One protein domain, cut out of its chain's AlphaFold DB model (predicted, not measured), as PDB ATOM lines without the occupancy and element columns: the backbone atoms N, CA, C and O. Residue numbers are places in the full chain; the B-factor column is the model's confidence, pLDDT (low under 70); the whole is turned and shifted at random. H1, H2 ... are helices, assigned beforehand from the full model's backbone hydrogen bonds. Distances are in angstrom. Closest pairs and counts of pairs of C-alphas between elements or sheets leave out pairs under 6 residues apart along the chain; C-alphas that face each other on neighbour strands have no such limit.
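Overview. This is residues 2 to 62 of the 63 residues of an uncharacterized protein of archaeon (UniProt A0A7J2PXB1). Two helices, H1 and H2, lie side by side as a helical hairpin, and a short third helix, H3, is set well off from both at the end of a nine-residue link. Residues 53 to 59, of which 54 to 59 belong to H3, stick out, and so do residues 16 to 21, of which 16 to 18 belong to H1. The 61 printed residues hold three named helices, in the order H1, H2, H3, and no named strand; the class is all helix. The whole is only just loose, close to extended, with a radius of gyration of the C-alphas of 15.4 A, and flat, spanning 41 by 33 by 17 A.

Arrangement. Begin with H1, residues 2 to 18, and look for H2, residues 31 to 44, which it touches. Their closest C-alphas are those of Gly 6 and Val 37, 6.3 A apart. The two run opposite ways at a tilt of 36 degrees, only just steep, and form a hairpin. Further on, H3, residues 54 to 60, is apart from H1 and from H2. In H1, H2 and H3 every backbone O i to N i+4 pair is within hydrogen-bond range.

Along the chain. Find C-alpha 2 at (52.042, -13.576, 115.289); from there H1 runs 24.3 A to C-alpha 18. H2 starts at C-alpha 31, at (41.169, -4.630, 104.015), and runs 19.9 A to C-alpha 44. H3 goes from C-alpha 54 to C-alpha 60, at (41.418, -4.994, 85.715), 10.3 A.

Size, cuts and confidence. Look for the two C-alphas farthest apart, those of Pro 24 and Glu 55, 41.2 A. The link from H1 to H2, residues 19 to 30, is long; that from H2 to H3 is short. The printed part has no cut, and no printed residue is under 70 in pLDDT.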
ATOM      1  N   ASP A   2      51.593 -14.862 115.851       92.94
ATOM      2  CA  ASP A   2      52.042 -13.576 115.289       92.94
ATOM      3  C   ASP A   2      51.003 -12.808 114.444       92.94
ATOM      4  O   ASP A   2      50.672 -11.676 114.786       92.94
ATOM      5  N   MET A   3      50.435 -13.413 113.392       94.44
ATOM      6  CA  MET A   3      49.496 -12.722 112.494       94.44
ATOM      7  C   MET A   3      48.199 -12.308 113.203       94.44
ATOM      8  O   MET A   3      47.756 -11.170 113.074       94.44
ATOM      9  N   SER A   4      47.617 -13.196 114.015       96.69
ATOM     10  CA  SER A   4      46.388 -12.902 114.764       96.69
ATOM     11  C   SER A   4      46.586 -11.757 115.761       96.69
ATOM     12  O   SER A   4      45.725 -10.886 115.867       96.69
ATOM     13  N   PHE A   5      47.729 -11.713 116.455       96.69
ATOM     14  CA  PHE A   5      48.052 -10.593 117.345       96.69
ATOM     15  C   PHE A   5      48.368  -9.304 116.579       96.69
ATOM     16  O   PHE A   5      47.993  -8.227 117.042       96.69
ATOM     17  N   GLY A   6      48.978  -9.398 115.394       96.75
ATOM     18  CA  GLY A   6      49.162  -8.257 114.493       96.75
ATOM     19  C   GLY A   6      47.831  -7.599 114.117       96.75
ATOM     20  O   GLY A   6      47.673  -6.389 114.289       96.75
ATOM     21  N   LEU A   7      46.844  -8.407 113.712       97.69
ATOM     22  CA  LEU A   7      45.487  -7.935 113.415       97.69
ATOM     23  C   LEU A   7      44.842  -7.280 114.644       97.69
ATOM     24  O   LEU A   7      44.342  -6.162 114.557       97.69
ATOM     25  N   GLN A   8      44.892  -7.933 115.809       97.25
ATOM     26  CA  GLN A   8      44.295  -7.407 117.045       97.25
ATOM     27  C   GLN A   8      44.938  -6.091 117.507       97.25
ATOM     28  O   GLN A   8      44.236  -5.190 117.977       97.25
ATOM     29  N   SER A   9      46.256  -5.950 117.347       97.69
ATOM     30  CA  SER A   9      46.983  -4.722 117.672       97.69
ATOM     31  C   SER A   9      46.535  -3.559 116.786       97.69
ATOM     32  O   SER A   9      46.236  -2.477 117.292       97.69
ATOM     33  N   LEU A  10      46.451  -3.776 115.471       97.88
ATOM     34  CA  LEU A  10      46.030  -2.743 114.520       97.88
ATOM     35  C   LEU A  10      44.537  -2.419 114.648       97.88
ATOM     36  O   LEU A  10      44.155  -1.253 114.573       97.88
ATOM     37  N   MET A  11      43.695  -3.416 114.924       97.69
ATOM     38  CA  MET A  11      42.276  -3.189 115.208       97.69
ATOM     39  C   MET A  11      42.069  -2.372 116.485       97.69
ATOM     40  O   MET A  11      41.191  -1.512 116.520       97.69
ATOM     41  N   SER A  12      42.900  -2.570 117.511       97.31
ATOM     42  CA  SER A  12      42.851  -1.748 118.728       97.31
ATOM     43  C   SER A  12      43.131  -0.271 118.420       97.31
ATOM     44  O   SER A  12      42.403   0.608 118.883       97.31
ATOM     45  N   GLU A  13      44.131   0.013 117.582       97.69
ATOM     46  CA  GLU A  13      44.417   1.370 117.100       97.69
ATOM     47  C   GLU A  13      43.261   1.934 116.255       97.69
ATOM     48  O   GLU A  13      42.837   3.074 116.465       97.69
ATOM     49  N   TYR A  14      42.721   1.133 115.330       97.31
ATOM     50  CA  TYR A  14      41.606   1.515 114.460       97.31
ATOM     51  C   TYR A  14      40.364   1.906 115.260       97.31
ATOM     52  O   TYR A  14      39.755   2.939 114.980       97.31
ATOM     53  N   ILE A  15      40.017   1.129 116.288       96.44
ATOM     54  CA  ILE A  15      38.871   1.410 117.157       96.44
ATOM     55  C   ILE A  15      39.061   2.744 117.877       96.44
ATOM     56  O   ILE A  15      38.151   3.567 117.873       96.44
ATOM     57  N   VAL A  16      40.238   2.998 118.456       97.12
ATOM     58  CA  VAL A  16      40.505   4.261 119.167       97.12
ATOM     59  C   VAL A  16      40.413   5.458 118.220       97.12
ATOM     60  O   VAL A  16      39.823   6.478 118.585       97.12
ATOM     61  N   LYS A  17      40.957   5.332 117.005       97.06
ATOM     62  CA  LYS A  17      40.945   6.400 115.993       97.06
ATOM     63  C   LYS A  17      39.558   6.675 115.409       97.06
ATOM     64  O   LYS A  17      39.287   7.814 115.048       97.06
ATOM     65  N   ASN A  18      38.691   5.666 115.336       96.25
ATOM     66  CA  ASN A  18      37.366   5.760 114.711       96.25
ATOM     67  C   ASN A  18      36.209   5.675 115.721       96.25
ATOM     68  O   ASN A  18      35.052   5.523 115.333       96.25
ATOM     69  N   LYS A  19      36.489   5.775 117.023       95.06
ATOM     70  CA  LYS A  19      35.504   5.561 118.098       95.06
ATOM     71  C   LYS A  19      34.223   6.396 117.955       95.06
ATOM     72  O   LYS A  19      33.167   5.947 118.378       95.06
ATOM     73  N   ASP A  20      34.321   7.590 117.367       96.69
ATOM     74  CA  ASP A  20      33.204   8.533 117.244       96.69
ATOM     75  C   ASP A  20      32.303   8.226 116.030       96.69
ATOM     76  O   ASP A  20      31.175   8.710 115.955       96.69
ATOM     77  N   THR A  21      32.782   7.417 115.077       95.56
ATOM     78  CA  THR A  21      32.056   7.040 113.850       95.56
ATOM     79  C   THR A  21      31.607   5.579 113.848       95.56
ATOM     80  O   THR A  21      30.669   5.223 113.129       95.56
ATOM     81  N   LEU A  22      32.244   4.729 114.659       95.06
ATOM     82  CA  LEU A  22      31.895   3.320 114.784       95.06
ATOM     83  C   LEU A  22      30.536   3.137 115.464       95.06
ATOM     84  O   LEU A  22      30.257   3.683 116.531       95.06
ATOM     85  N   LYS A  23      29.685   2.317 114.844       93.88
ATOM     86  CA  LYS A  23      28.393   1.919 115.409       93.88
ATOM     87  C   LYS A  23      28.555   0.665 116.272       93.88
ATOM     88  O   LYS A  23      29.406  -0.169 115.963       93.88
ATOM     89  N   PRO A  24      27.719   0.485 117.310       94.19
ATOM     90  CA  PRO A  24      27.676  -0.766 118.055       94.19
ATOM     91  C   PRO A  24      27.389  -1.948 117.128       94.19
ATOM     92  O   PRO A  24      26.453  -1.899 116.330       94.19
ATOM     93  N   GLY A  25      28.174  -3.012 117.257       94.19
ATOM     94  CA  GLY A  25      28.011  -4.217 116.458       94.19
ATOM     95  C   GLY A  25      29.337  -4.888 116.137       94.19
ATOM     96  O   GLY A  25      30.382  -4.551 116.694       94.19
ATOM     97  N   MET A  26      29.263  -5.864 115.238       94.12
ATOM     98  CA  MET A  26      30.434  -6.515 114.672       94.12
ATOM     99  C   MET A  26      31.029  -5.612 113.596       94.12
ATOM    100  O   MET A  26      30.303  -5.091 112.750       94.12
ATOM    101  N   VAL A  27      32.340  -5.417 113.659       92.12
ATOM    102  CA  VAL A  27      33.100  -4.651 112.676       92.12
ATOM    103  C   VAL A  27      34.093  -5.615 112.055       92.12
ATOM    104  O   VAL A  27      34.926  -6.174 112.770       92.12
ATOM    105  N   ASP A  28      33.973  -5.823 110.748       95.25
ATOM    106  CA  ASP A  28      34.939  -6.611 109.994       95.25
ATOM    107  C   ASP A  28      36.299  -5.908 109.981       95.25
ATOM    108  O   ASP A  28      36.391  -4.682 110.103       95.25
ATOM    109  N   VAL A  29      37.369  -6.689 109.842       96.12
ATOM    110  CA  VAL A  29      38.715  -6.135 109.696       96.12
ATOM    111  C   VAL A  29      38.777  -5.361 108.371       96.12
ATOM    112  O   VAL A  29      38.492  -5.946 107.326       96.12
ATOM    113  N   PRO A  30      39.140  -4.064 108.380       96.75
ATOM    114  CA  PRO A  30      39.375  -3.308 107.155       96.75
ATOM    115  C   PRO A  30      40.457  -3.968 106.297       96.75
ATOM    116  O   PRO A  30      41.483  -4.405 106.825       96.75
ATOM    117  N   VAL A  31      40.255  -3.988 104.978       97.31
ATOM    118  CA  VAL A  31      41.169  -4.630 104.015       97.31
ATOM    119  C   VAL A  31      42.593  -4.095 104.165       97.31
ATOM    120  O   VAL A  31      43.548  -4.859 104.126       97.31
ATOM    121  N   GLU A  32      42.754  -2.805 104.459       96.88
ATOM    122  CA  GLU A  32      44.066  -2.182 104.630       96.88
ATOM    123  C   GLU A  32      44.832  -2.720 105.849       96.88
ATOM    124  O   GLU A  32      46.065  -2.724 105.857       96.88
ATOM    125  N   ILE A  33      44.123  -3.151 106.900       97.88
ATOM    126  CA  ILE A  33      44.734  -3.768 108.086       97.88
ATOM    127  C   ILE A  33      45.135  -5.207 107.780       97.88
ATOM    128  O   ILE A  33      46.238  -5.610 108.160       97.88
ATOM    129  N   ASP A  34      44.269  -5.951 107.097       97.94
ATOM    130  CA  ASP A  34      44.539  -7.338 106.718       97.94
ATOM    131  C   ASP A  34      45.746  -7.418 105.767       97.94
ATOM    132  O   ASP A  34      46.757  -8.054 106.079       97.94
ATOM    133  N   ASP A  35      45.721  -6.617 104.697       97.44
ATOM    134  CA  ASP A  35      46.813  -6.494 103.729       97.44
ATOM    135  C   ASP A  35      48.128  -6.103 104.408       97.44
ATOM    136  O   ASP A  35      49.181  -6.678 104.125       97.44
ATOM    137  N   LYS A  36      48.097  -5.157 105.357       97.31
ATOM    138  CA  LYS A  36      49.303  -4.742 106.084       97.31
ATOM    139  C   LYS A  36      49.923  -5.895 106.872       97.31
ATOM    140  O   LYS A  36      51.148  -6.033 106.863       97.31
ATOM    141  N   VAL A  37      49.118  -6.712 107.555       97.81
ATOM    142  CA  VAL A  37      49.627  -7.897 108.269       97.81
ATOM    143  C   VAL A  37      50.163  -8.929 107.278       97.81
ATOM    144  O   VAL A  37      51.248  -9.470 107.506       97.81
ATOM    145  N   GLY A  38      49.467  -9.143 106.158       97.12
ATOM    146  CA  GLY A  38      49.912 -10.023 105.079       97.12
ATOM    147  C   GLY A  38      51.275  -9.620 104.510       97.12
ATOM    148  O   GLY A  38      52.200 -10.436 104.483       97.12
ATOM    149  N   PHE A  39      51.450  -8.351 104.136       96.94
ATOM    150  CA  PHE A  39      52.718  -7.843 103.603       96.94
ATOM    151  C   PHE A  39      53.859  -7.937 104.616       96.94
ATOM    152  O   PHE A  39      54.966  -8.330 104.249       96.94
ATOM    153  N   LEU A  40      53.602  -7.628 105.891       96.44
ATOM    154  CA  LEU A  40      54.608  -7.783 106.944       96.44
ATOM    155  C   LEU A  40      55.037  -9.244 107.097       96.44
ATOM    156  O   LEU A  40      56.228  -9.505 107.276       96.44
ATOM    157  N   LYS A  41      54.096 -10.192 106.984       97.12
ATOM    158  CA  LYS A  41      54.421 -11.616 107.074       97.12
ATOM    159  C   LYS A  41      55.251 -12.095 105.887       97.12
ATOM    160  O   LYS A  41      56.248 -12.785 106.088       97.12
ATOM    161  N   LEU A  42      54.868 -11.714 104.668       97.50
ATOM    162  CA  LEU A  42      55.627 -12.041 103.458       97.50
ATOM    163  C   LEU A  42      57.057 -11.496 103.545       97.50
ATOM    164  O   LEU A  42      58.010 -12.240 103.323       97.50
ATOM    165  N   HIS A  43      57.205 -10.242 103.976       96.44
ATOM    166  CA  HIS A  43      58.507  -9.617 104.180       96.44
ATOM    167  C   HIS A  43      59.358 -10.359 105.228       96.44
ATOM    168  O   HIS A  43      60.534 -10.618 104.986       96.44
ATOM    169  N   GLU A  44      58.786 -10.739 106.376       96.81
ATOM    170  CA  GLU A  44      59.483 -11.540 107.401       96.81
ATOM    171  C   GLU A  44      59.970 -12.889 106.845       96.81
ATOM    172  O   GLU A  44      61.063 -13.347 107.175       96.81
ATOM    173  N   MET A  45      59.177 -13.512 105.973       97.62
ATOM    174  CA  MET A  45      59.513 -14.781 105.324       97.62
ATOM    175  C   MET A  45      60.519 -14.633 104.170       97.62
ATOM    176  O   MET A  45      60.915 -15.644 103.592       97.62
ATOM    177  N   GLY A  46      60.925 -13.407 103.820       98.06
ATOM    178  CA  GLY A  46      61.777 -13.135 102.660       98.06
ATOM    179  C   GLY A  46      61.079 -13.402 101.323       98.06
ATOM    180  O   GLY A  46      61.744 -13.715 100.338       98.06
ATOM    181  N   VAL A  47      59.745 -13.331 101.295       98.25
ATOM    182  CA  VAL A  47      58.939 -13.508 100.087       98.25
ATOM    183  C   VAL A  47      58.671 -12.145  99.461       98.25
ATOM    184  O   VAL A  47      58.038 -11.283 100.070       98.25
ATOM    185  N   GLU A  48      59.117 -11.979  98.220       96.50
ATOM    186  CA  GLU A  48      58.773 -10.837  97.378       96.50
ATOM    187  C   GLU A  48      57.585 -11.184  96.479       96.50
ATOM    188  O   GLU A  48      57.434 -12.324  96.032       96.50
ATOM    189  N   ILE A  49      56.734 -10.194  96.224       96.12
ATOM    190  CA  ILE A  49      55.599 -10.314  95.310       96.12
ATOM    191  C   ILE A  49      55.646  -9.190  94.282       96.12
ATOM    192  O   ILE A  49      56.173  -8.106  94.544       96.12
ATOM    193  N   ASP A  50      55.046  -9.442  93.125       96.00
ATOM    194  CA  ASP A  50      54.928  -8.444  92.074       96.00
ATOM    195  C   ASP A  50      53.950  -7.325  92.456       96.00
ATOM    196  O   ASP A  50      53.010  -7.501  93.236       96.00
ATOM    197  N   LYS A  51      54.143  -6.160  91.835       95.44
ATOM    198  CA  LYS A  51      53.182  -5.056  91.853       95.44
ATOM    199  C   LYS A  51      52.599  -4.896  90.459       95.44
ATOM    200  O   LYS A  51      53.335  -4.922  89.474       95.44
ATOM    201  N   LEU A  52      51.291  -4.664  90.387       96.25
ATOM    202  CA  LEU A  52      50.638  -4.342  89.124       96.25
ATOM    203  C   LEU A  52      51.293  -3.115  88.479       96.25
ATOM    204  O   LEU A  52      51.486  -2.082  89.132       96.25
ATOM    205  N   SER A  53      51.594  -3.220  87.187       97.31
ATOM    206  CA  SER A  53      51.891  -2.050  86.369       97.31
ATOM    207  C   SER A  53      50.646  -1.169  86.248       97.31
ATOM    208  O   SER A  53      49.515  -1.619  86.451       97.31
ATOM    209  N   GLU A  54      50.837   0.097  85.884       96.44
ATOM    210  CA  GLU A  54      49.721   1.018  85.652       96.44
ATOM    211  C   GLU A  54      48.757   0.485  84.578       96.44
ATOM    212  O   GLU A  54      47.539   0.562  84.730       96.44
ATOM    213  N   GLU A  55      49.292  -0.125  83.519       96.31
ATOM    214  CA  GLU A  55      48.494  -0.762  82.471       96.31
ATOM    215  C   GLU A  55      47.675  -1.941  83.012       96.31
ATOM    216  O   GLU A  55      46.475  -2.021  82.749       96.31
ATOM    217  N   GLN A  56      48.290  -2.819  83.812       97.12
ATOM    218  CA  GLN A  56      47.608  -3.972  84.411       97.12
ATOM    219  C   GLN A  56      46.497  -3.536  85.369       97.12
ATOM    220  O   GLN A  56      45.393  -4.076  85.307       97.12
ATOM    221  N   PHE A  57      46.757  -2.535  86.215       95.62
ATOM    222  CA  PHE A  57      45.762  -1.971  87.128       95.62
ATOM    223  C   PHE A  57      44.580  -1.350  86.369       95.62
ATOM    224  O   PHE A  57      43.418  -1.623  86.673       95.62
ATOM    225  N   ASN A  58      44.863  -0.573  85.320       95.44
ATOM    226  CA  ASN A  58      43.827   0.012  84.471       95.44
ATOM    227  C   ASN A  58      43.030  -1.047  83.697       95.44
ATOM    228  O   ASN A  58      41.853  -0.833  83.414       95.44
ATOM    229  N   TYR A  59      43.652  -2.166  83.329       95.56
ATOM    230  CA  TYR A  59      42.982  -3.264  82.636       95.56
ATOM    231  C   TYR A  59      41.954  -3.967  83.533       95.56
ATOM    232  O   TYR A  59      40.822  -4.177  83.102       95.56
ATOM    233  N   ILE A  60      42.311  -4.277  84.786       95.00
ATOM    234  CA  ILE A  60      41.418  -4.994  85.715       95.00
ATOM    235  C   ILE A  60      40.252  -4.143  86.239       95.00
ATOM    236  O   ILE A  60      39.215  -4.700  86.576       95.00
ATOM    237  N   LEU A  61      40.392  -2.813  86.293       90.25
ATOM    238  CA  LEU A  61      39.337  -1.906  86.771       90.25
ATOM    239  C   LEU A  61      38.325  -1.483  85.698       90.25
ATOM    240  O   LEU A  61      37.340  -0.821  86.015       90.25
ATOM    241  N   LYS A  62      38.566  -1.804  84.423       76.19
ATOM    242  CA  LYS A  62      37.722  -1.368  83.297       76.19
ATOM    243  C   LYS A  62      36.460  -2.217  83.071       76.19
ATOM    244  O   LYS A  62      35.868  -2.112  81.996       76.19
TER     245      LYS A  62